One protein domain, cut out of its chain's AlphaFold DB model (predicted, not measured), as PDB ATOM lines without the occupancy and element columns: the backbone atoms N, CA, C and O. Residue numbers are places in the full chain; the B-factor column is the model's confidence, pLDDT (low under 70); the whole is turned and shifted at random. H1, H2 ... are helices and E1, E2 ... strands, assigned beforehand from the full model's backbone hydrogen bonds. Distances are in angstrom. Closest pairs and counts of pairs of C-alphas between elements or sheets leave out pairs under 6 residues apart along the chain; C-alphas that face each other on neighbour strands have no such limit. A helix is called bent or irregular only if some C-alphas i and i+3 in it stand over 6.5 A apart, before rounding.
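What this domain is: This is residues 180 to 359 of the 639 residues of an uncharacterized protein of Desulfobacterales bacterium (UniProt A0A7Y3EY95). Loops with little regular structure surround a small meander, E3-E4-E5, each strand antiparallel to the one before; the bent antiparallel hairpin E1-E2 reaches one end. The 180 printed residues run H1 to H4, E1 to E5, then H5, mixed class, 61 in named elements. The whole is compact, radius of gyration of the C-alphas 18.3 A, spanning 60 by 41 by 28 A.

Where its parts are: H1, residues 180 to 183, begins at C-alpha (15.103, 12.048, 24.946). H2 is 202 to 205, H3 215 to 220, H4 226 to 230. E1, 234 to 244, and E2, 250 to 260, are 28.5 A each. E3 is 262 to 265, E4 277 to 282, E5 307 to 309. H5, 343 to 349, ends at C-alpha (7.856, -6.177, -2.373).

How they stand to each other: Within hydrogen-bond range are N 238 and O 256 of E1-E2, 2.8 A, and N 278 and O 264 of E3-E4, 3.0 A. H4 is on the meander sheet, height 8.6 A; H5 only grazes it; H1, H2 and H3 are not on it. O i to N i+4 is in range throughout H3 and H4, but 1 of 3 in H5, with 2 of 4 O i to N i+3.

The domain as a whole: The printed part has no cut; the longest link, E5 to H5, has 33 residues. No printed residue is under 70.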
ATOM      1  N   GLU A 180      16.452  11.623  25.343       92.00
ATOM      2  CA  GLU A 180      15.103  12.048  24.946       92.00
ATOM      3  C   GLU A 180      14.508  11.082  23.913       92.00
ATOM      4  O   GLU A 180      13.405  10.588  24.109       92.00
ATOM      5  N   GLU A 181      15.257  10.726  22.862       92.56
ATOM      6  CA  GLU A 181      14.814   9.741  21.863       92.56
ATOM      7  C   GLU A 181      14.535   8.372  22.493       92.56
ATOM      8  O   GLU A 181      13.525   7.738  22.183       92.56
ATOM      9  N   MET A 182      15.436   7.895  23.357       91.56
ATOM     10  CA  MET A 182      15.337   6.548  23.923       91.56
ATOM     11  C   MET A 182      14.145   6.386  24.874       91.56
ATOM     12  O   MET A 182      13.579   5.290  24.917       91.56
ATOM     13  N   HIS A 183      13.768   7.449  25.594       92.88
ATOM     14  CA  HIS A 183      12.673   7.446  26.572       92.88
ATOM     15  C   HIS A 183      11.361   8.041  26.044       92.88
ATOM     16  O   HIS A 183      10.336   7.901  26.705       92.88
ATOM     17  N   ALA A 184      11.357   8.664  24.861       93.00
ATOM     18  CA  ALA A 184      10.153   9.245  24.276       93.00
ATOM     19  C   ALA A 184       9.035   8.205  24.122       93.00
ATOM     20  O   ALA A 184       9.227   7.134  23.533       93.00
ATOM     21  N   ALA A 185       7.844   8.557  24.606       91.62
ATOM     22  CA  ALA A 185       6.649   7.743  24.452       91.62
ATOM     23  C   ALA A 185       6.313   7.545  22.964       91.62
ATOM     24  O   ALA A 185       6.236   8.501  22.188       91.62
ATOM     25  N   ALA A 186       6.086   6.296  22.565       90.56
ATOM     26  CA  ALA A 186       5.683   5.954  21.210       90.56
ATOM     27  C   ALA A 186       4.159   6.122  21.052       90.56
ATOM     28  O   ALA A 186       3.409   5.479  21.789       90.56
ATOM     29  N   PRO A 187       3.672   6.921  20.084       89.00
ATOM     30  CA  PRO A 187       2.243   6.996  19.783       89.00
ATOM     31  C   PRO A 187       1.650   5.626  19.417       89.00
ATOM     32  O   PRO A 187       2.312   4.816  18.763       89.00
ATOM     33  N   GLU A 188       0.389   5.375  19.783       83.38
ATOM     34  CA  GLU A 188      -0.295   4.105  19.474       83.38
ATOM     35  C   GLU A 188      -0.387   3.829  17.963       83.38
ATOM     36  O   GLU A 188      -0.311   2.681  17.526       83.38
ATOM     37  N   ASP A 189      -0.520   4.878  17.151       83.81
ATOM     38  CA  ASP A 189      -0.639   4.808  15.693       83.81
ATOM     39  C   ASP A 189       0.712   4.898  14.961       83.81
ATOM     40  O   ASP A 189       0.754   5.021  13.732       83.81
ATOM     41  N   LEU A 190       1.831   4.804  15.687       88.94
ATOM     42  CA  LEU A 190       3.161   4.932  15.109       88.94
ATOM     43  C   LEU A 190       3.435   3.829  14.072       88.94
ATOM     44  O   LEU A 190       3.595   2.649  14.392       88.94
ATOM     45  N   GLU A 191       3.560   4.223  12.802       86.06
ATOM     46  CA  GLU A 191       3.714   3.265  11.701       86.06
ATOM     47  C   GLU A 191       5.015   2.454  11.778       86.06
ATOM     48  O   GLU A 191       5.033   1.256  11.477       86.06
ATOM     49  N   ASN A 192       6.123   3.118  12.118       88.50
ATOM     50  CA  ASN A 192       7.430   2.511  12.349       88.50
ATOM     51  C   ASN A 192       8.364   3.485  13.084       88.50
ATOM     52  O   ASN A 192       8.084   4.678  13.168       88.50
ATOM     53  N   ARG A 193       9.525   2.990  13.538       89.38
ATOM     54  CA  ARG A 193      10.507   3.778  14.306       89.38
ATOM     55  C   ARG A 193      10.975   5.082  13.644       89.38
ATOM     56  O   ARG A 193      11.375   5.992  14.347       89.38
ATOM     57  N   TYR A 194      10.934   5.192  12.311       90.00
ATOM     58  CA  TYR A 194      11.352   6.414  11.610       90.00
ATOM     59  C   TYR A 194      10.294   7.529  11.648       90.00
ATOM     60  O   TYR A 194      10.565   8.622  11.160       90.00
ATOM     61  N   HIS A 195       9.093   7.248  12.163       90.75
ATOM     62  CA  HIS A 195       8.026   8.234  12.354       90.75
ATOM     63  C   HIS A 195       8.025   8.835  13.765       90.75
ATOM     64  O   HIS A 195       7.230   9.735  14.024       90.75
ATOM     65  N   LEU A 196       8.890   8.350  14.667       91.12
ATOM     66  CA  LEU A 196       9.064   8.965  15.976       91.12
ATOM     67  C   LEU A 196       9.689  10.348  15.763       91.12
ATOM     68  O   LEU A 196      10.660  10.477  15.017       91.12
ATOM     69  N   LYS A 197       9.110  11.385  16.368       90.69
ATOM     70  CA  LYS A 197       9.532  12.777  16.149       90.69
ATOM     71  C   LYS A 197      10.966  13.013  16.630       90.69
ATOM     72  O   LYS A 197      11.687  13.802  16.027       90.69
ATOM     73  N   GLU A 198      11.354  12.307  17.680       92.62
ATOM     74  CA  GLU A 198      12.647  12.370  18.350       92.62
ATOM     75  C   GLU A 198      13.692  11.457  17.682       92.62
ATOM     76  O   GLU A 198      14.841  11.429  18.115       92.62
ATOM     77  N   ALA A 199      13.321  10.713  16.629       90.31
ATOM     78  CA  ALA A 199      14.231   9.794  15.953       90.31
ATOM     79  C   ALA A 199      15.458  10.516  15.381       90.31
ATOM     80  O   ALA A 199      15.335  11.534  14.692       90.31
ATOM     81  N   VAL A 200      16.632   9.911  15.576       91.25
ATOM     82  CA  VAL A 200      17.910  10.453  15.100       91.25
ATOM     83  C   VAL A 200      17.910  10.765  13.598       91.25
ATOM     84  O   VAL A 200      17.459   9.978  12.751       91.25
ATOM     85  N   SER A 201      18.511  11.899  13.232       89.81
ATOM     86  CA  SER A 201      18.695  12.308  11.847       89.81
ATOM     87  C   SER A 201      20.130  12.744  11.573       89.81
ATOM     88  O   SER A 201      20.730  13.550  12.275       89.81
ATOM     89  N   CYS A 202      20.684  12.307  10.435       91.06
ATOM     90  CA  CYS A 202      21.997  12.784   9.989       91.06
ATOM     91  C   CYS A 202      22.049  14.319   9.877       91.06
ATOM     92  O   CYS A 202      23.124  14.905   9.980       91.06
ATOM     93  N   LYS A 203      20.901  14.968   9.626       89.38
ATOM     94  CA  LYS A 203      20.796  16.423   9.447       89.38
ATOM     95  C   LYS A 203      20.943  17.200  10.755       89.38
ATOM     96  O   LYS A 203      21.174  18.402  10.674       89.38
ATOM     97  N   ASP A 204      20.871  16.541  11.908       90.62
ATOM     98  CA  ASP A 204      21.026  17.196  13.209       90.62
ATOM     99  C   ASP A 204      22.457  17.745  13.350       90.62
ATOM    100  O   ASP A 204      22.650  18.897  13.737       90.62
ATOM    101  N   CYS A 205      23.447  16.986  12.862       93.31
ATOM    102  CA  CYS A 205      24.857  17.388  12.806       93.31
ATOM    103  C   CYS A 205      25.328  17.821  11.402       93.31
ATOM    104  O   CYS A 205      26.268  18.607  11.270       93.31
ATOM    105  N   HIS A 206      24.715  17.310  10.327       92.38
ATOM    106  CA  HIS A 206      25.124  17.581   8.941       92.38
ATOM    107  C   HIS A 206      24.133  18.494   8.215       92.38
ATOM    108  O   HIS A 206      23.322  18.057   7.394       92.38
ATOM    109  N   GLN A 207      24.236  19.784   8.512       90.81
ATOM    110  CA  GLN A 207      23.344  20.826   8.010       90.81
ATOM    111  C   GLN A 207      23.840  21.423   6.681       90.81
ATOM    112  O   GLN A 207      25.010  21.299   6.316       90.81
ATOM    113  N   ASP A 208      22.925  22.045   5.930       87.75
ATOM    114  CA  ASP A 208      23.209  22.828   4.715       87.75
ATOM    115  C   ASP A 208      24.058  22.126   3.640       87.75
ATOM    116  O   ASP A 208      24.747  22.755   2.826       87.75
ATOM    117  N   LEU A 209      23.971  20.794   3.571       87.44
ATOM    118  CA  LEU A 209      24.739  19.969   2.632       87.44
ATOM    119  C   LEU A 209      24.493  20.346   1.163       87.44
ATOM    120  O   LEU A 209      25.380  20.188   0.322       87.44
ATOM    121  N   GLN A 210      23.312  20.885   0.850       85.69
ATOM    122  CA  GLN A 210      22.942  21.398  -0.468       85.69
ATOM    123  C   GLN A 210      23.651  22.707  -0.856       85.69
ATOM    124  O   GLN A 210      23.603  23.099  -2.022       85.69
ATOM    125  N   PHE A 211      24.315  23.382   0.079       89.44
ATOM    126  CA  PHE A 211      25.109  24.589  -0.176       89.44
ATOM    127  C   PHE A 211      26.614  24.349  -0.002       89.44
ATOM    128  O   PHE A 211      27.423  25.208  -0.350       89.44
ATOM    129  N   GLY A 212      27.000  23.158   0.462       88.12
ATOM    130  CA  GLY A 212      28.391  22.764   0.646       88.12
ATOM    131  C   GLY A 212      29.183  22.559  -0.653       88.12
ATOM    132  O   GLY A 212      28.669  22.610  -1.777       88.12
ATOM    133  N   SER A 213      30.476  22.274  -0.484       88.50
ATOM    134  CA  SER A 213      31.438  22.058  -1.576       88.50
ATOM    135  C   SER A 213      31.233  20.741  -2.335       88.50
ATOM    136  O   SER A 213      31.614  20.639  -3.502       88.50
ATOM    137  N   VAL A 214      30.585  19.750  -1.716       90.69
ATOM    138  CA  VAL A 214      30.281  18.455  -2.337       90.69
ATOM    139  C   VAL A 214      29.099  18.610  -3.290       90.69
ATOM    140  O   VAL A 214      27.943  18.741  -2.885       90.69
ATOM    141  N   ARG A 215      29.384  18.599  -4.592       90.62
ATOM    142  CA  ARG A 215      28.383  18.792  -5.650       90.62
ATOM    143  C   ARG A 215      27.272  17.742  -5.595       90.62
ATOM    144  O   ARG A 215      26.113  18.068  -5.853       90.62
ATOM    145  N   GLU A 216      27.622  16.500  -5.288       91.50
ATOM    146  CA  GLU A 216      26.732  15.341  -5.286       91.50
ATOM    147  C   GLU A 216      25.609  15.488  -4.255       91.50
ATOM    148  O   GLU A 216      24.480  15.096  -4.555       91.50
ATOM    149  N   HIS A 217      25.868  16.135  -3.112       94.00
ATOM    150  CA  HIS A 217      24.829  16.451  -2.129       94.00
ATOM    151  C   HIS A 217      23.731  17.317  -2.747       94.00
ATOM    152  O   HIS A 217      22.557  17.012  -2.582       94.00
ATOM    153  N   ARG A 218      24.080  18.320  -3.563       92.56
ATOM    154  CA  ARG A 218      23.094  19.187  -4.239       92.56
ATOM    155  C   ARG A 218      22.242  18.436  -5.259       92.56
ATOM    156  O   ARG A 218      21.066  18.736  -5.437       92.56
ATOM    157  N   ILE A 219      22.839  17.472  -5.959       91.88
ATOM    158  CA  ILE A 219      22.173  16.713  -7.027       91.88
ATOM    159  C   ILE A 219      21.159  15.719  -6.442       91.88
ATOM    160  O   ILE A 219      20.052  15.573  -6.984       91.88
ATOM    161  N   HIS A 220      21.548  15.052  -5.352       93.56
ATOM    162  CA  HIS A 220      20.800  13.963  -4.723       93.56
ATOM    163  C   HIS A 220      19.950  14.392  -3.522       93.56
ATOM    164  O   HIS A 220      19.158  13.584  -3.034       93.56
ATOM    165  N   HIS A 221      20.064  15.650  -3.088       89.31
ATOM    166  CA  HIS A 221      19.279  16.227  -2.000       89.31
ATOM    167  C   HIS A 221      17.789  15.875  -2.120       89.31
ATOM    168  O   HIS A 221      17.182  16.072  -3.177       89.31
ATOM    169  N   ASN A 222      17.214  15.337  -1.038       86.38
ATOM    170  CA  ASN A 222      15.822  14.873  -0.933       86.38
ATOM    171  C   ASN A 222      15.381  13.823  -1.978       86.38
ATOM    172  O   ASN A 222      14.192  13.566  -2.127       86.38
ATOM    173  N   LYS A 223      16.310  13.193  -2.706       91.94
ATOM    174  CA  LYS A 223      16.009  12.114  -3.667       91.94
ATOM    175  C   LYS A 223      16.578  10.779  -3.228       91.94
ATOM    176  O   LYS A 223      15.956   9.754  -3.481       91.94
ATOM    177  N   VAL A 224      17.754  10.794  -2.619       94.44
ATOM    178  CA  VAL A 224      18.493   9.592  -2.243       94.44
ATOM    179  C   VAL A 224      18.844   9.693  -0.767       94.44
ATOM    180  O   VAL A 224      19.347  10.727  -0.329       94.44
ATOM    181  N   GLN A 225      18.561   8.635  -0.015       94.81
ATOM    182  CA  GLN A 225      18.945   8.520   1.387       94.81
ATOM    183  C   GLN A 225      20.474   8.594   1.535       94.81
ATOM    184  O   GLN A 225      21.190   7.946   0.776       94.81
ATOM    185  N   CYS A 226      20.983   9.321   2.538       94.38
ATOM    186  CA  CYS A 226      22.426   9.486   2.773       94.38
ATOM    187  C   CYS A 226      23.179   8.146   2.833       94.38
ATOM    188  O   CYS A 226      24.250   8.000   2.242       94.38
ATOM    189  N   GLN A 227      22.589   7.146   3.489       95.88
ATOM    190  CA  GLN A 227      23.160   5.812   3.626       95.88
ATOM    191  C   GLN A 227      23.402   5.127   2.272       95.88
ATOM    192  O   GLN A 227      24.371   4.394   2.153       95.88
ATOM    193  N   VAL A 228      22.644   5.426   1.209       96.62
ATOM    194  CA  VAL A 228      22.924   4.884  -0.139       96.62
ATOM    195  C   VAL A 228      24.323   5.274  -0.630       96.62
ATOM    196  O   VAL A 228      24.947   4.527  -1.374       96.62
ATOM    197  N   CYS A 229      24.837   6.436  -0.223       95.81
ATOM    198  CA  CYS A 229      26.190   6.867  -0.571       95.81
ATOM    199  C   CYS A 229      27.217   6.529   0.508       95.81
ATOM    200  O   CYS A 229      28.398   6.414   0.192       95.81
ATOM    201  N   HIS A 230      26.806   6.438   1.769       96.69
ATOM    202  CA  HIS A 230      27.732   6.380   2.898       96.69
ATOM    203  C   HIS A 230      27.783   5.025   3.609       96.69
ATOM    204  O   HIS A 230      28.674   4.821   4.418       96.69
ATOM    205  N   SER A 231      26.893   4.090   3.293       95.94
ATOM    206  CA  SER A 231      26.928   2.717   3.801       95.94
ATOM    207  C   SER A 231      27.878   1.845   2.988       95.94
ATOM    208  O   SER A 231      28.143   2.106   1.814       95.94
ATOM    209  N   GLN A 232      28.338   0.774   3.620       92.19
ATOM    210  CA  GLN A 232      28.931  -0.389   2.956       92.19
ATOM    211  C   GLN A 232      27.866  -1.488   2.800       92.19
ATOM    212  O   GLN A 232      26.696  -1.247   3.115       92.19
ATOM    213  N   THR A 233      28.257  -2.678   2.338       91.44
ATOM    214  CA  THR A 233      27.428  -3.891   2.434       91.44
ATOM    215  C   THR A 233      27.023  -4.158   3.887       91.44
ATOM    216  O   THR A 233      27.690  -3.723   4.827       91.44
ATOM    217  N   TYR A 234      25.867  -4.788   4.082       92.19
ATOM    218  CA  TYR A 234      25.302  -5.065   5.402       92.19
ATOM    219  C   TYR A 234      24.478  -6.346   5.374       92.19
ATOM    220  O   TYR A 234      24.045  -6.804   4.320       92.19
ATOM    221  N   THR A 235      24.230  -6.915   6.550       88.94
ATOM    222  CA  THR A 235      23.591  -8.226   6.676       88.94
ATOM    223  C   THR A 235      22.114  -8.194   6.307       88.94
ATOM    224  O   THR A 235      21.337  -7.412   6.874       88.94
ATOM    225  N   ASN A 236      21.717  -9.127   5.449       89.81
ATOM    226  CA  ASN A 236      20.346  -9.515   5.144       89.81
ATOM    227  C   ASN A 236      20.116 -10.918   5.730       89.81
ATOM    228  O   ASN A 236      20.989 -11.767   5.601       89.81
ATOM    229  N   CYS A 237      18.981 -11.163   6.397       87.12
ATOM    230  CA  CYS A 237      18.680 -12.484   6.982       87.12
ATOM    231  C   CYS A 237      17.343 -13.004   6.471       87.12
ATOM    232  O   CYS A 237      16.380 -12.235   6.449       87.12
ATOM    233  N   TYR A 238      17.283 -14.293   6.158       84.00
ATOM    234  CA  TYR A 238      16.178 -14.985   5.500       84.00
ATOM    235  C   TYR A 238      15.726 -16.203   6.306       84.00
ATOM    236  O   TYR A 238      16.457 -16.719   7.146       84.00
ATOM    237  N   SER A 239      14.521 -16.699   6.012       70.12
ATOM    238  CA  SER A 239      14.068 -18.029   6.446       70.12
ATOM    239  C   SER A 239      14.192 -18.272   7.954       70.12
ATOM    240  O   SER A 239      14.644 -19.335   8.394       70.12
ATOM    241  N   CYS A 240      13.819 -17.270   8.754       79.19
ATOM    242  CA  CYS A 240      13.878 -17.378  10.203       79.19
ATOM    243  C   CYS A 240      12.664 -18.115  10.764       79.19
ATOM    244  O   CYS A 240      11.531 -17.791  10.421       79.19
ATOM    245  N   HIS A 241      12.910 -19.060  11.668       81.50
ATOM    246  CA  HIS A 241      11.875 -19.855  12.326       81.50
ATOM    247  C   HIS A 241      12.015 -19.767  13.842       81.50
ATOM    248  O   HIS A 241      13.130 -19.739  14.367       81.50
ATOM    249  N   THR A 242      10.883 -19.716  14.544       85.75
ATOM    250  CA  THR A 242      10.856 -19.809  16.007       85.75
ATOM    251  C   THR A 242      10.974 -21.269  16.452       85.75
ATOM    252  O   THR A 242      10.494 -22.169  15.768       85.75
ATOM    253  N   GLY A 243      11.630 -21.521  17.586       83.12
ATOM    254  CA  GLY A 243      11.795 -22.868  18.136       83.12
ATOM    255  C   GLY A 243      11.953 -22.868  19.654       83.12
ATOM    256  O   GLY A 243      12.240 -21.847  20.268       83.12
ATOM    257  N   THR A 244      11.715 -24.009  20.290       83.44
ATOM    258  CA  THR A 244      11.940 -24.203  21.730       83.44
ATOM    259  C   THR A 244      12.841 -25.413  21.901       83.44
ATOM    260  O   THR A 244      12.607 -26.424  21.239       83.44
ATOM    261  N   ASP A 245      13.890 -25.289  22.711       80.56
ATOM    262  CA  ASP A 245      14.784 -26.411  23.003       80.56
ATOM    263  C   ASP A 245      14.209 -27.323  24.100       80.56
ATOM    264  O   ASP A 245      13.090 -27.122  24.581       80.56
ATOM    265  N   GLU A 246      14.950 -28.368  24.463       84.50
ATOM    266  CA  GLU A 246      14.511 -29.369  25.445       84.50
ATOM    267  C   GLU A 246      14.281 -28.770  26.846       84.50
ATOM    268  O   GLU A 246      13.416 -29.250  27.580       84.50
ATOM    269  N   ASP A 247      14.967 -27.670  27.174       77.75
ATOM    270  CA  ASP A 247      14.865 -26.952  28.450       77.75
ATOM    271  C   ASP A 247      13.761 -25.876  28.449       77.75
ATOM    272  O   ASP A 247      13.558 -25.154  29.432       77.75
ATOM    273  N   GLY A 248      13.008 -25.752  27.352       77.94
ATOM    274  CA  GLY A 248      11.928 -24.777  27.225       77.94
ATOM    275  C   GLY A 248      12.392 -23.369  26.835       77.94
ATOM    276  O   GLY A 248      11.566 -22.440  26.821       77.94
ATOM    277  N   ILE A 249      13.668 -23.189  26.484       75.19
ATOM    278  CA  ILE A 249      14.245 -21.906  26.087       75.19
ATOM    279  C   ILE A 249      13.862 -21.609  24.636       75.19
ATOM    280  O   ILE A 249      14.005 -22.420  23.721       75.19
ATOM    281  N   ALA A 250      13.319 -20.411  24.432       81.88
ATOM    282  CA  ALA A 250      12.937 -19.922  23.120       81.88
ATOM    283  C   ALA A 250      14.182 -19.531  22.310       81.88
ATOM    284  O   ALA A 250      14.997 -18.732  22.770       81.88
ATOM    285  N   TYR A 251      14.286 -20.027  21.081       78.56
ATOM    286  CA  TYR A 251      15.332 -19.653  20.134       78.56
ATOM    287  C   TYR A 251      14.747 -19.286  18.767       78.56
ATOM    288  O   TYR A 251      13.554 -19.469  18.490       78.56
ATOM    289  N   PHE A 252      15.610 -18.746  17.911       79.69
ATOM    290  CA  PHE A 252      15.344 -18.571  16.491       79.69
ATOM    291  C   PHE A 252      16.405 -19.310  15.693       79.69
ATOM    292  O   PHE A 252      17.589 -19.229  16.018       79.69
ATOM    293  N   VAL A 253      15.989 -19.970  14.620       76.50
ATOM    294  CA  VAL A 253      16.916 -20.475  13.609       76.50
ATOM    295  C   VAL A 253      16.893 -19.508  12.451       76.50
ATOM    296  O   VAL A 253      15.837 -19.270  11.872       76.50
ATOM    297  N   ASN A 254      18.050 -18.951  12.117       77.94
ATOM    298  CA  ASN A 254      18.260 -18.281  10.850       77.94
ATOM    299  C   ASN A 254      19.017 -19.242   9.937       77.94
ATOM    300  O   ASN A 254      20.176 -19.546  10.200       77.94
ATOM    301  N   ASN A 255      18.350 -19.723   8.892       70.19
ATOM    302  CA  ASN A 255      18.949 -20.684   7.968       70.19
ATOM    303  C   ASN A 255      19.829 -20.010   6.905       70.19
ATOM    304  O   ASN A 255      20.549 -20.707   6.195       70.19
ATOM    305  N   LEU A 256      19.749 -18.680   6.756       76.81
ATOM    306  CA  LEU A 256      20.505 -17.951   5.745       76.81
ATOM    307  C   LEU A 256      20.668 -16.468   6.112       76.81
ATOM    308  O   LEU A 256      19.706 -15.697   6.113       76.81
ATOM    309  N   ASP A 257      21.903 -16.023   6.317       82.44
ATOM    310  CA  ASP A 257      22.287 -14.616   6.223       82.44
ATOM    311  C   ASP A 257      23.481 -14.402   5.298       82.44
ATOM    312  O   ASP A 257      24.325 -15.273   5.119       82.44
ATOM    313  N   PHE A 258      23.521 -13.224   4.682       80.94
ATOM    314  CA  PHE A 258      24.648 -12.775   3.873       80.94
ATOM    315  C   PHE A 258      24.705 -11.249   3.841       80.94
ATOM    316  O   PHE A 258      23.684 -10.571   4.017       80.94
ATOM    317  N   GLU A 259      25.882 -10.684   3.582       85.62
ATOM    318  CA  GLU A 259      26.004  -9.254   3.312       85.62
ATOM    319  C   GLU A 259      25.754  -8.921   1.852       85.62
ATOM    320  O   GLU A 259      26.381  -9.456   0.943       85.62
ATOM    321  N   ASP A 260      24.853  -7.969   1.639       88.69
ATOM    322  CA  ASP A 260      24.662  -7.314   0.353       88.69
ATOM    323  C   ASP A 260      24.054  -5.926   0.581       88.69
ATOM    324  O   ASP A 260      23.492  -5.624   1.639       88.69
ATOM    325  N   MET A 261      24.171  -5.059  -0.414       92.75
ATOM    326  CA  MET A 261      23.615  -3.715  -0.412       92.75
ATOM    327  C   MET A 261      22.581  -3.594  -1.525       92.75
ATOM    328  O   MET A 261      22.924  -3.608  -2.707       92.75
ATOM    329  N   LYS A 262      21.316  -3.379  -1.149       96.81
ATOM    330  CA  LYS A 262      20.223  -3.178  -2.106       96.81
ATOM    331  C   LYS A 262      19.612  -1.789  -1.994       96.81
ATOM    332  O   LYS A 262      19.148  -1.364  -0.937       96.81
ATOM    333  N   ILE A 263      19.569  -1.099  -3.129       97.88
ATOM    334  CA  ILE A 263      18.894   0.178  -3.339       97.88
ATOM    335  C   ILE A 263      17.509  -0.109  -3.921       97.88
ATOM    336  O   ILE A 263      17.386  -0.732  -4.974       97.88
ATOM    337  N   GLY A 264      16.460   0.384  -3.273       97.62
ATOM    338  CA  GLY A 264      15.092   0.263  -3.776       97.62
ATOM    339  C   GLY A 264      14.300   1.550  -3.633       97.62
ATOM    340  O   GLY A 264      14.826   2.582  -3.196       97.62
ATOM    341  N   PHE A 265      13.029   1.502  -4.022       96.56
ATOM    342  CA  PHE A 265      12.111   2.606  -3.765       96.56
ATOM    343  C   PHE A 265      11.742   2.679  -2.283       96.56
ATOM    344  O   PHE A 265      11.646   1.659  -1.605       96.56
ATOM    345  N   SER A 266      11.559   3.898  -1.769       92.94
ATOM    346  CA  SER A 266      11.168   4.099  -0.368       92.94
ATOM    347  C   SER A 266       9.781   3.497  -0.104       92.94
ATOM    348  O   SER A 266       8.826   3.937  -0.747       92.94
ATOM    349  N   PRO A 267       9.644   2.554   0.852       87.44
ATOM    350  CA  PRO A 267       8.339   2.053   1.282       87.44
ATOM    351  C   PRO A 267       7.576   3.093   2.113       87.44
ATOM    352  O   PRO A 267       6.351   3.064   2.165       87.44
ATOM    353  N   ASP A 268       8.303   4.008   2.761       83.50
ATOM    354  CA  ASP A 268       7.766   4.886   3.797       83.50
ATOM    355  C   ASP A 268       7.499   6.308   3.290       83.50
ATOM    356  O   ASP A 268       8.258   6.840   2.466       83.50
ATOM    357  N   ARG A 269       6.470   6.946   3.865       84.31
ATOM    358  CA  ARG A 269       6.160   8.376   3.713       84.31
ATOM    359  C   ARG A 269       6.481   9.145   4.998       84.31
ATOM    360  O   ARG A 269       5.589   9.648   5.670       84.31
ATOM    361  N   ILE A 270       7.765   9.256   5.318       84.81
ATOM    362  CA  ILE A 270       8.233   9.910   6.544       84.81
ATOM    363  C   ILE A 270       8.188  11.442   6.382       84.81
ATOM    364  O   ILE A 270       8.817  11.979   5.455       84.81
ATOM    365  N   PRO A 271       7.509  12.181   7.279       77.75
ATOM    366  CA  PRO A 271       7.512  13.642   7.274       77.75
ATOM    367  C   PRO A 271       8.938  14.218   7.196       77.75
ATOM    368  O   PRO A 271       9.822  13.840   7.953       77.75
ATOM    369  N   GLY A 272       9.199  15.096   6.222       72.75
ATOM    370  CA  GLY A 272      10.518  15.726   6.039       72.75
ATOM    371  C   GLY A 272      11.648  14.815   5.520       72.75
ATOM    372  O   GLY A 272      12.751  15.310   5.268       72.75
ATOM    373  N   ASN A 273      11.391  13.517   5.298       78.62
ATOM    374  CA  ASN A 273      12.420  12.517   4.977       78.62
ATOM    375  C   ASN A 273      12.016  11.530   3.853       78.62
ATOM    376  O   ASN A 273      12.332  10.331   3.871       78.62
ATOM    377  N   ASN A 274      11.315  12.061   2.846       82.44
ATOM    378  CA  ASN A 274      10.769  11.322   1.705       82.44
ATOM    379  C   ASN A 274      11.780  11.190   0.559       82.44
ATOM    380  O   ASN A 274      11.718  11.914  -0.435       82.44
ATOM    381  N   TYR A 275      12.723  10.259   0.691       91.88
ATOM    382  CA  TYR A 275      13.619   9.896  -0.405       91.88
ATOM    383  C   TYR A 275      12.892   9.061  -1.462       91.88
ATOM    384  O   TYR A 275      12.003   8.276  -1.152       91.88
ATOM    385  N   LYS A 276      13.320   9.183  -2.721       93.62
ATOM    386  CA  LYS A 276      12.910   8.267  -3.789       93.62
ATOM    387  C   LYS A 276      13.633   6.927  -3.661       93.62
ATOM    388  O   LYS A 276      12.981   5.895  -3.738       93.62
ATOM    389  N   PHE A 277      14.955   6.963  -3.487       96.25
ATOM    390  CA  PHE A 277      15.797   5.777  -3.339       96.25
ATOM    391  C   PHE A 277      16.345   5.670  -1.918       96.25
ATOM    392  O   PHE A 277      16.881   6.645  -1.380       96.25
ATOM    393  N   VAL A 278      16.227   4.482  -1.337       96.94
ATOM    394  CA  VAL A 278      16.686   4.142   0.015       96.94
ATOM    395  C   VAL A 278      17.457   2.831  -0.016       96.94
ATOM    396  O   VAL A 278      17.347   2.068  -0.978       96.94
ATOM    397  N   LEU A 279      18.205   2.557   1.045       97.00
ATOM    398  CA  LEU A 279      18.692   1.211   1.299       97.00
ATOM    399  C   LEU A 279      17.589   0.354   1.895       97.00
ATOM    400  O   LEU A 279      16.867   0.781   2.801       97.00
ATOM    401  N   LEU A 280      17.495  -0.868   1.388       96.75
ATOM    402  CA  LEU A 280      16.564  -1.877   1.852       96.75
ATOM    403  C   LEU A 280      17.326  -3.049   2.456       96.75
ATOM    404  O   LEU A 280      18.335  -3.492   1.911       96.75
ATOM    405  N   ARG A 281      16.831  -3.557   3.581       94.25
ATOM    406  CA  ARG A 281      17.345  -4.765   4.225       94.25
ATOM    407  C   ARG A 281      16.244  -5.801   4.311       94.25
ATOM    408  O   ARG A 281      15.127  -5.463   4.715       94.25
ATOM    409  N   HIS A 282      16.587  -7.044   4.005       93.31
ATOM    410  CA  HIS A 282      15.708  -8.174   4.261       93.31
ATOM    411  C   HIS A 282      15.540  -8.388   5.775       93.31
ATOM    412  O   HIS A 282      16.520  -8.525   6.523       93.31
ATOM    413  N   VAL A 283      14.299  -8.372   6.260       87.31
ATOM    414  CA  VAL A 283      13.999  -8.658   7.671       87.31
ATOM    415  C   VAL A 283      13.661 -10.141   7.849       87.31
ATOM    416  O   VAL A 283      13.163 -10.751   6.912       87.31
ATOM    417  N   PRO A 284      13.928 -10.732   9.026       83.56
ATOM    418  CA  PRO A 284      13.798 -12.170   9.238       83.56
ATOM    419  C   PRO A 284      12.320 -12.564   9.399       83.56
ATOM    420  O   PRO A 284      11.850 -12.806  10.508       83.56
ATOM    421  N   VAL A 285      11.560 -12.545   8.304       86.25
ATOM    422  CA  VAL A 285      10.134 -12.879   8.272       86.25
ATOM    423  C   VAL A 285       9.872 -13.895   7.169       86.25
ATOM    424  O   VAL A 285      10.317 -13.718   6.043       86.25
ATOM    425  N   ASP A 286       9.129 -14.937   7.512       89.44
ATOM    426  CA  ASP A 286       8.751 -16.036   6.628       89.44
ATOM    427  C   ASP A 286       7.269 -16.381   6.879       89.44
ATOM    428  O   ASP A 286       6.800 -16.178   8.010       89.44
ATOM    429  N   PRO A 287       6.499 -16.856   5.879       91.56
ATOM    430  CA  PRO A 287       5.121 -17.305   6.083       91.56
ATOM    431  C   PRO A 287       4.949 -18.315   7.228       91.56
ATOM    432  O   PRO A 287       3.893 -18.326   7.860       91.56
ATOM    433  N   GLN A 288       5.981 -19.114   7.510       91.31
ATOM    434  CA  GLN A 288       5.976 -20.212   8.479       91.31
ATOM    435  C   GLN A 288       6.698 -19.881   9.794       91.31
ATOM    436  O   GLN A 288       6.852 -20.750  10.650       91.31
ATOM    437  N   VAL A 289       7.120 -18.630  10.020       90.38
ATOM    438  CA  VAL A 289       7.906 -18.256  11.218       90.38
ATOM    439  C   VAL A 289       7.226 -18.637  12.548       90.38
ATOM    440  O   VAL A 289       7.921 -18.948  13.519       90.38
ATOM    441  N   PHE A 290       5.886 -18.647  12.586       92.25
ATOM    442  CA  PHE A 290       5.060 -18.978  13.758       92.25
ATOM    443  C   PHE A 290       4.337 -20.326  13.657       92.25
ATOM    444  O   PHE A 290       3.486 -20.618  14.494       92.25
ATOM    445  N   ASP A 291       4.712 -21.183  12.706       92.44
ATOM    446  CA  ASP A 291       4.153 -22.532  12.558       92.44
ATOM    447  C   ASP A 291       4.160 -23.401  13.834       92.44
ATOM    448  O   ASP A 291       3.250 -24.225  13.969       92.44
ATOM    449  N   PRO A 292       5.126 -23.263  14.772       91.06
ATOM    450  CA  PRO A 292       5.066 -23.963  16.059       91.06
ATOM    451  C   PRO A 292       3.904 -23.533  16.966       91.06
ATOM    452  O   PRO A 292       3.521 -24.285  17.858       91.06
ATOM    453  N   TYR A 293       3.363 -22.330  16.763       92.44
ATOM    454  CA  TYR A 293       2.244 -21.775  17.529       92.44
ATOM    455  C   TYR A 293       0.926 -21.937  16.778       92.44
ATOM    456  O   TYR A 293      -0.065 -22.376  17.354       92.44
ATOM    457  N   ILE A 294       0.926 -21.602  15.488       94.44
ATOM    458  CA  ILE A 294      -0.242 -21.685  14.620       94.44
ATOM    459  C   ILE A 294       0.190 -21.855  13.166       94.44
ATOM    460  O   ILE A 294       0.998 -21.090  12.637       94.44
ATOM    461  N   LYS A 295      -0.380 -22.859  12.500       94.75
ATOM    462  CA  LYS A 295      -0.170 -23.072  11.066       94.75
ATOM    463  C   LYS A 295      -0.841 -21.961  10.270       94.75
ATOM    464  O   LYS A 295      -1.958 -21.566  10.588       94.75
ATOM    465  N   GLU A 296      -0.149 -21.476   9.239       93.38
ATOM    466  CA  GLU A 296      -0.638 -20.400   8.366       93.38
ATOM    467  C   GLU A 296      -0.981 -19.104   9.130       93.38
ATOM    468  O   GLU A 296      -1.915 -18.381   8.784       93.38
ATOM    469  N   GLY A 297      -0.199 -18.766  10.165       94.62
ATOM    470  CA  GLY A 297      -0.445 -17.594  11.018       94.62
ATOM    471  C   GLY A 297      -0.500 -16.247  10.279       94.62
ATOM    472  O   GLY A 297      -1.081 -15.286  10.794       94.62
ATOM    473  N   PHE A 298       0.043 -16.173   9.058       95.50
ATOM    474  CA  PHE A 298       0.068 -14.984   8.201       95.50
ATOM    475  C   PHE A 298      -0.778 -15.113   6.920       95.50
ATOM    476  O   PHE A 298      -0.234 -15.059   5.812       95.50
ATOM    477  N   PRO A 299      -2.119 -15.182   7.013       95.12
ATOM    478  CA  PRO A 299      -2.988 -15.289   5.836       95.12
ATOM    479  C   PRO A 299      -2.917 -14.065   4.904       95.12
ATOM    480  O   PRO A 299      -3.349 -14.127   3.755       95.12
ATOM    481  N   ARG A 300      -2.384 -12.929   5.379       95.25
ATOM    482  CA  ARG A 300      -2.239 -11.678   4.619       95.25
ATOM    483  C   ARG A 300      -0.770 -11.310   4.393       95.25
ATOM    484  O   ARG A 300      -0.416 -10.139   4.486       95.25
ATOM    485  N   PHE A 301       0.098 -12.283   4.115       93.69
ATOM    486  CA  PHE A 301       1.545 -12.053   4.002       93.69
ATOM    487  C   PHE A 301       1.916 -10.902   3.040       93.69
ATOM    488  O   PHE A 301       2.758 -10.068   3.358       93.69
ATOM    489  N   ASP A 302       1.225 -10.775   1.910       94.38
ATOM    490  CA  ASP A 302       1.550  -9.783   0.873       94.38
ATOM    491  C   ASP A 302       1.323  -8.311   1.259       94.38
ATOM    492  O   ASP A 302       1.725  -7.412   0.522       94.38
ATOM    493  N   VAL A 303       0.642  -8.021   2.371       92.94
ATOM    494  CA  VAL A 303       0.230  -6.643   2.714       92.94
ATOM    495  C   VAL A 303       1.350  -5.790   3.309       92.94
ATOM    496  O   VAL A 303       1.186  -4.582   3.479       92.94
ATOM    497  N   ALA A 304       2.480  -6.406   3.652       91.12
ATOM    498  CA  ALA A 304       3.655  -5.718   4.158       91.12
ATOM    499  C   ALA A 304       4.910  -6.272   3.471       91.12
ATOM    500  O   ALA A 304       5.005  -7.483   3.268       91.12
ATOM    501  N   PRO A 305       5.905  -5.430   3.161       93.12
ATOM    502  CA  PRO A 305       7.126  -5.896   2.521       93.12
ATOM    503  C   PRO A 305       8.019  -6.682   3.493       93.12
ATOM    504  O   PRO A 305       7.971  -6.481   4.717       93.12
ATOM    505  N   THR A 306       8.835  -7.578   2.940       92.94
ATOM    506  CA  THR A 306       9.900  -8.307   3.658       92.94
ATOM    507  C   THR A 306      11.247  -7.584   3.550       92.94
ATOM    508  O   THR A 306      12.099  -7.698   4.430       92.94
ATOM    509  N   TRP A 307      11.392  -6.705   2.558       94.44
ATOM    510  CA  TRP A 307      12.466  -5.723   2.472       94.44
ATOM    511  C   TRP A 307      12.017  -4.382   3.050       94.44
ATOM    512  O   TRP A 307      11.026  -3.799   2.618       94.44
ATOM    513  N   LYS A 308      12.746  -3.853   4.034       93.31
ATOM    514  CA  LYS A 308      12.384  -2.594   4.710       93.31
ATOM    515  C   LYS A 308      13.494  -1.559   4.618       93.31
ATOM    516  O   LYS A 308      14.668  -1.923   4.551       93.31
ATOM    517  N   ARG A 309      13.129  -0.271   4.689       93.31
ATOM    518  CA  ARG A 309      14.097   0.828   4.825       93.31
ATOM    519  C   ARG A 309      15.064   0.520   5.964       93.31
ATOM    520  O   ARG A 309      14.657   0.297   7.108       93.31
ATOM    521  N   THR A 310      16.355   0.573   5.669       93.50
ATOM    522  CA  THR A 310      17.404   0.317   6.653       93.50
ATOM    523  C   THR A 310      18.288   1.540   6.874       93.50
ATOM    524  O   THR A 310      18.389   2.433   6.032       93.50
ATOM    525  N   SER A 311      18.906   1.577   8.049       92.31
ATOM    526  CA  SER A 311      19.929   2.549   8.431       92.31
ATOM    527  C   SER A 311      21.115   1.747   8.967       92.31
ATOM    528  O   SER A 311      21.172   1.499  10.171       92.31
ATOM    529  N   PRO A 312      21.974   1.214   8.079       94.69
ATOM    530  CA  PRO A 312      23.137   0.435   8.487       94.69
ATOM    531  C   PRO A 312      24.093   1.306   9.298       94.69
ATOM    532  O   PRO A 312      24.244   2.494   9.005       94.69
ATOM    533  N   HIS A 313      24.727   0.723  10.309       95.00
ATOM    534  CA  HIS A 313      25.610   1.449  11.228       95.00
ATOM    535  C   HIS A 313      27.072   1.283  10.816       95.00
ATOM    536  O   HIS A 313      27.914   0.949  11.626       95.00
ATOM    537  N   ASN A 314      27.382   1.436   9.532       94.94
ATOM    538  CA  ASN A 314      28.732   1.225   8.995       94.94
ATOM    539  C   ASN A 314      29.198   2.413   8.138       94.94
ATOM    540  O   ASN A 314      29.927   2.250   7.148       94.94
ATOM    541  N   ILE A 315      28.768   3.619   8.518       96.56
ATOM    542  CA  ILE A 315      28.891   4.840   7.728       96.56
ATOM    543  C   ILE A 315      30.358   5.161   7.450       96.56
ATOM    544  O   ILE A 315      31.172   5.260   8.360       96.56
ATOM    545  N   GLN A 316      30.705   5.386   6.183       96.12
ATOM    546  CA  GLN A 316      31.963   5.984   5.752       96.12
ATOM    547  C   GLN A 316      31.713   7.323   5.065       96.12
ATOM    548  O   GLN A 316      30.786   7.501   4.273       96.12
ATOM    549  N   ARG A 317      32.638   8.265   5.263       92.94
ATOM    550  CA  ARG A 317      32.640   9.518   4.497       92.94
ATOM    551  C   ARG A 317      32.817   9.259   2.994       92.94
ATOM    552  O   ARG A 317      32.113   9.861   2.186       92.94
ATOM    553  N   ARG A 318      33.740   8.369   2.623       93.06
ATOM    554  CA  ARG A 318      33.947   7.898   1.249       93.06
ATOM    555  C   ARG A 318      33.803   6.381   1.218       93.06
ATOM    556  O   ARG A 318      34.421   5.694   2.022       93.06
ATOM    557  N   THR A 319      32.981   5.891   0.305       94.50
ATOM    558  CA  THR A 319      32.711   4.470   0.067       94.50
ATOM    559  C   THR A 319      33.136   4.119  -1.349       94.50
ATOM    560  O   THR A 319      33.308   5.003  -2.197       94.50
ATOM    561  N   TRP A 320      33.249   2.825  -1.637       92.50
ATOM    562  CA  TRP A 320      33.420   2.368  -3.010       92.50
ATOM    563  C   TRP A 320      32.259   2.828  -3.903       92.50
ATOM    564  O   TRP A 320      32.462   3.220  -5.043       92.50
ATOM    565  N   GLN A 321      31.038   2.878  -3.379       92.50
ATOM    566  CA  GLN A 321      29.856   3.309  -4.119       92.50
ATOM    567  C   GLN A 321      29.911   4.803  -4.475       92.50
ATOM    568  O   GLN A 321      29.539   5.190  -5.584       92.50
ATOM    569  N   ASN A 322      30.414   5.658  -3.575       93.12
ATOM    570  CA  ASN A 322      30.409   7.111  -3.774       93.12
ATOM    571  C   ASN A 322      31.697   7.691  -4.383       93.12
ATOM    572  O   ASN A 322      31.732   8.878  -4.712       93.12
ATOM    573  N   VAL A 323      32.741   6.877  -4.584       92.00
ATOM    574  CA  VAL A 323      34.018   7.335  -5.162       92.00
ATOM    575  C   VAL A 323      33.876   7.800  -6.619       92.00
ATOM    576  O   VAL A 323      34.633   8.658  -7.080       92.00
ATOM    577  N   THR A 324      32.902   7.261  -7.358       92.88
ATOM    578  CA  THR A 324      32.597   7.651  -8.737       92.88
ATOM    579  C   THR A 324      31.133   7.376  -9.068       92.88
ATOM    580  O   THR A 324      30.569   6.379  -8.629       92.88
ATOM    581  N   CYS A 325      30.490   8.225  -9.881       93.31
ATOM    582  CA  CYS A 325      29.046   8.103 -10.138       93.31
ATOM    583  C   CYS A 325      28.651   6.739 -10.720       93.31
ATOM    584  O   CYS A 325      27.555   6.248 -10.458       93.31
ATOM    585  N   ASN A 326      29.527   6.135 -11.527       94.25
ATOM    586  CA  ASN A 326      29.243   4.876 -12.214       94.25
ATOM    587  C   ASN A 326      29.413   3.645 -11.318       94.25
ATOM    588  O   ASN A 326      29.093   2.559 -11.781       94.25
ATOM    589  N   ASN A 327      29.830   3.800 -10.056       93.44
ATOM    590  CA  ASN A 327      29.747   2.721  -9.071       93.44
ATOM    591  C   ASN A 327      28.324   2.565  -8.509       93.44
ATOM    592  O   ASN A 327      28.042   1.548  -7.897       93.44
ATOM    593  N   CYS A 328      27.403   3.497  -8.797       93.62
ATOM    594  CA  CYS A 328      25.960   3.324  -8.566       93.62
ATOM    595  C   CYS A 328      25.131   3.406  -9.856       93.62
ATOM    596  O   CYS A 328      24.124   2.721 -10.014       93.62
ATOM    597  N   HIS A 329      25.507   4.279 -10.791       95.31
ATOM    598  CA  HIS A 329      24.753   4.488 -12.023       95.31
ATOM    599  C   HIS A 329      25.001   3.353 -13.021       95.31
ATOM    600  O   HIS A 329      26.138   3.096 -13.413       95.31
ATOM    601  N   GLY A 330      23.922   2.722 -13.485       95.12
ATOM    602  CA  GLY A 330      23.957   1.592 -14.411       95.12
ATOM    603  C   GLY A 330      24.553   0.317 -13.816       95.12
ATOM    604  O   GLY A 330      25.095  -0.484 -14.572       95.12
ATOM    605  N   GLN A 331      24.489   0.164 -12.492       94.94
ATOM    606  CA  GLN A 331      24.943  -1.022 -11.767       94.94
ATOM    607  C   GLN A 331      23.735  -1.836 -11.307       94.94
ATOM    608  O   GLN A 331      23.208  -1.582 -10.230       94.94
ATOM    609  N   ARG A 332      23.279  -2.789 -12.132       94.94
ATOM    610  CA  ARG A 332      22.083  -3.619 -11.876       94.94
ATOM    611  C   ARG A 332      22.098  -4.270 -10.496       94.94
ATOM    612  O   ARG A 332      21.129  -4.137  -9.764       94.94
ATOM    613  N   ASN A 333      23.220  -4.884 -10.130       92.94
ATOM    614  CA  ASN A 333      23.330  -5.710  -8.925       92.94
ATOM    615  C   ASN A 333      23.091  -4.937  -7.614       92.94
ATOM    616  O   ASN A 333      22.720  -5.549  -6.617       92.94
ATOM    617  N   LEU A 334      23.259  -3.607  -7.623       95.19
ATOM    618  CA  LEU A 334      23.013  -2.754  -6.457       95.19
ATOM    619  C   LEU A 334      21.542  -2.401  -6.250       95.19
ATOM    620  O   LEU A 334      21.206  -1.863  -5.200       95.19
ATOM    621  N   TYR A 335      20.670  -2.619  -7.235       97.62
ATOM    622  CA  TYR A 335      19.255  -2.284  -7.110       97.62
ATOM    623  C   TYR A 335      18.436  -3.546  -6.884       97.62
ATOM    624  O   TYR A 335      18.650  -4.548  -7.561       97.62
ATOM    625  N   LEU A 336      17.470  -3.476  -5.968       97.69
ATOM    626  CA  LEU A 336      16.575  -4.594  -5.690       97.69
ATOM    627  C   LEU A 336      15.759  -4.936  -6.948       97.69
ATOM    628  O   LEU A 336      15.060  -4.081  -7.500       97.69
ATOM    629  N   SER A 337      15.871  -6.173  -7.413       96.12
ATOM    630  CA  SER A 337      15.156  -6.758  -8.553       96.12
ATOM    631  C   SER A 337      14.113  -7.753  -8.069       96.12
ATOM    632  O   SER A 337      14.153  -8.187  -6.926       96.12
ATOM    633  N   GLU A 338      13.228  -8.182  -8.965       95.38
ATOM    634  CA  GLU A 338      12.378  -9.350  -8.711       95.38
ATOM    635  C   GLU A 338      13.197 -10.650  -8.577       95.38
ATOM    636  O   GLU A 338      12.836 -11.509  -7.782       95.38
ATOM    637  N   ASP A 339      14.337 -10.746  -9.273       93.31
ATOM    638  CA  ASP A 339      15.275 -11.880  -9.196       93.31
ATOM    639  C   ASP A 339      15.992 -12.000  -7.839       93.31
ATOM    640  O   ASP A 339      16.539 -13.052  -7.523       93.31
ATOM    641  N   ASP A 340      15.999 -10.933  -7.032       92.12
ATOM    642  CA  ASP A 340      16.563 -10.950  -5.675       92.12
ATOM    643  C   ASP A 340      15.537 -11.429  -4.621       92.12
ATOM    644  O   ASP A 340      15.871 -11.523  -3.438       92.12
ATOM    645  N   LEU A 341      14.279 -11.666  -5.018       93.19
ATOM    646  CA  LEU A 341      13.173 -12.003  -4.118       93.19
ATOM    647  C   LEU A 341      12.858 -13.497  -4.157       93.19
ATOM    648  O   LEU A 341      12.819 -14.103  -5.231       93.19
ATOM    649  N   LEU A 342      12.521 -14.068  -2.999       91.44
ATOM    650  CA  LEU A 342      11.914 -15.396  -2.959       91.44
ATOM    651  C   LEU A 342      10.518 -15.343  -3.601       91.44
ATOM    652  O   LEU A 342       9.846 -14.307  -3.591       91.44
ATOM    653  N   ASP A 343      10.048 -16.462  -4.154       93.06
ATOM    654  CA  ASP A 343       8.792 -16.488  -4.919       93.06
ATOM    655  C   ASP A 343       7.584 -15.975  -4.120       93.06
ATOM    656  O   ASP A 343       6.761 -15.227  -4.652       93.06
ATOM    657  N   TYR A 344       7.511 -16.300  -2.825       92.06
ATOM    658  CA  TYR A 344       6.430 -15.854  -1.941       92.06
ATOM    659  C   TYR A 344       6.513 -14.362  -1.560       92.06
ATOM    660  O   TYR A 344       5.588 -13.820  -0.960       92.06
ATOM    661  N   GLU A 345       7.603 -13.675  -1.900       93.75
ATOM    662  CA  GLU A 345       7.868 -12.289  -1.500       93.75
ATOM    663  C   GLU A 345       7.632 -11.277  -2.613       93.75
ATOM    664  O   GLU A 345       7.532 -10.071  -2.355       93.75
ATOM    665  N   LYS A 346       7.556 -11.747  -3.861       95.69
ATOM    666  CA  LYS A 346       7.469 -10.894  -5.053       95.69
ATOM    667  C   LYS A 346       6.314  -9.905  -4.965       95.69
ATOM    668  O   LYS A 346       6.491  -8.711  -5.202       95.69
ATOM    669  N   LYS A 347       5.141 -10.373  -4.534       95.62
ATOM    670  CA  LYS A 347       3.950  -9.528  -4.396       95.62
ATOM    671  C   LYS A 347       4.069  -8.528  -3.242       95.62
ATOM    672  O   LYS A 347       3.735  -7.360  -3.430       95.62
ATOM    673  N   ALA A 348       4.613  -8.953  -2.102       94.75
ATOM    674  CA  ALA A 348       4.847  -8.105  -0.932       94.75
ATOM    675  C   ALA A 348       5.816  -6.938  -1.205       94.75
ATOM    676  O   ALA A 348       5.692  -5.867  -0.609       94.75
ATOM    677  N   ASN A 349       6.783  -7.137  -2.105       96.06
ATOM    678  CA  ASN A 349       7.856  -6.177  -2.373       96.06
ATOM    679  C   ASN A 349       7.762  -5.496  -3.749       96.06
ATOM    680  O   ASN A 349       8.643  -4.705  -4.084       96.06
ATOM    681  N   PHE A 350       6.707  -5.738  -4.535       93.81
ATOM    682  CA  PHE A 350       6.559  -5.199  -5.898       93.81
ATOM    683  C   PHE A 350       6.754  -3.674  -5.983       93.81
ATOM    684  O   PHE A 350       7.338  -3.166  -6.934       93.81
ATOM    685  N   GLY A 351       6.300  -2.924  -4.973       94.25
ATOM    686  CA  GLY A 351       6.459  -1.466  -4.928       94.25
ATOM    687  C   GLY A 351       7.886  -0.975  -4.645       94.25
ATOM    688  O   GLY A 351       8.133   0.227  -4.730       94.25
ATOM    689  N   LEU A 352       8.806  -1.873  -4.285       96.69
ATOM    690  CA  LEU A 352      10.163  -1.551  -3.830       96.69
ATOM    691  C   LEU A 352      11.236  -1.860  -4.873       96.69
ATOM    692  O   LEU A 352      12.312  -1.256  -4.833       96.69
ATOM    693  N   THR A 353      10.952  -2.786  -5.789       97.44
ATOM    694  CA  THR A 353      11.889  -3.211  -6.829       97.44
ATOM    695  C   THR A 353      12.099  -2.118  -7.873       97.44
ATOM    696  O   THR A 353      11.245  -1.269  -8.132       97.44
ATOM    697  N   VAL A 354      13.279  -2.123  -8.485       97.69
ATOM    698  CA  VAL A 354      13.697  -1.150  -9.494       97.69
ATOM    699  C   VAL A 354      14.005  -1.913 -10.770       97.69
ATOM    700  O   VAL A 354      14.910  -2.743 -10.797       97.69
ATOM    701  N   THR A 355      13.287  -1.623 -11.848       96.50
ATOM    702  CA  THR A 355      13.548  -2.203 -13.176       96.50
ATOM    703  C   THR A 355      14.771  -1.564 -13.840       96.50
ATOM    704  O   THR A 355      15.165  -0.445 -13.507       96.50
ATOM    705  N   ASP A 356      15.351  -2.222 -14.843       95.19
ATOM    706  CA  ASP A 356      16.540  -1.722 -15.556       95.19
ATOM    707  C   ASP A 356      16.342  -0.350 -16.200       95.19
ATOM    708  O   ASP A 356      17.259   0.470 -16.256       95.19
ATOM    709  N   GLN A 357      15.119  -0.060 -16.644       96.00
ATOM    710  CA  GLN A 357      14.759   1.235 -17.219       96.00
ATOM    711  C   GLN A 357      14.710   2.348 -16.162       96.00
ATOM    712  O   GLN A 357      14.883   3.524 -16.491       96.00
ATOM    713  N   GLN A 358      14.471   1.987 -14.900       96.62
ATOM    714  CA  GLN A 358      14.410   2.909 -13.769       96.62
ATOM    715  C   GLN A 358      15.783   3.142 -13.125       96.62
ATOM    716  O   GLN A 358      15.940   4.131 -12.400       96.62
ATOM    717  N   ILE A 359      16.782   2.299 -13.417       96.75
ATOM    718  CA  ILE A 359      18.160   2.513 -12.971       96.75
ATOM    719  C   ILE A 359      18.722   3.788 -13.625       96.75
ATOM    720  O   ILE A 359      18.696   3.942 -14.852       96.75
TER     721      ILE A 359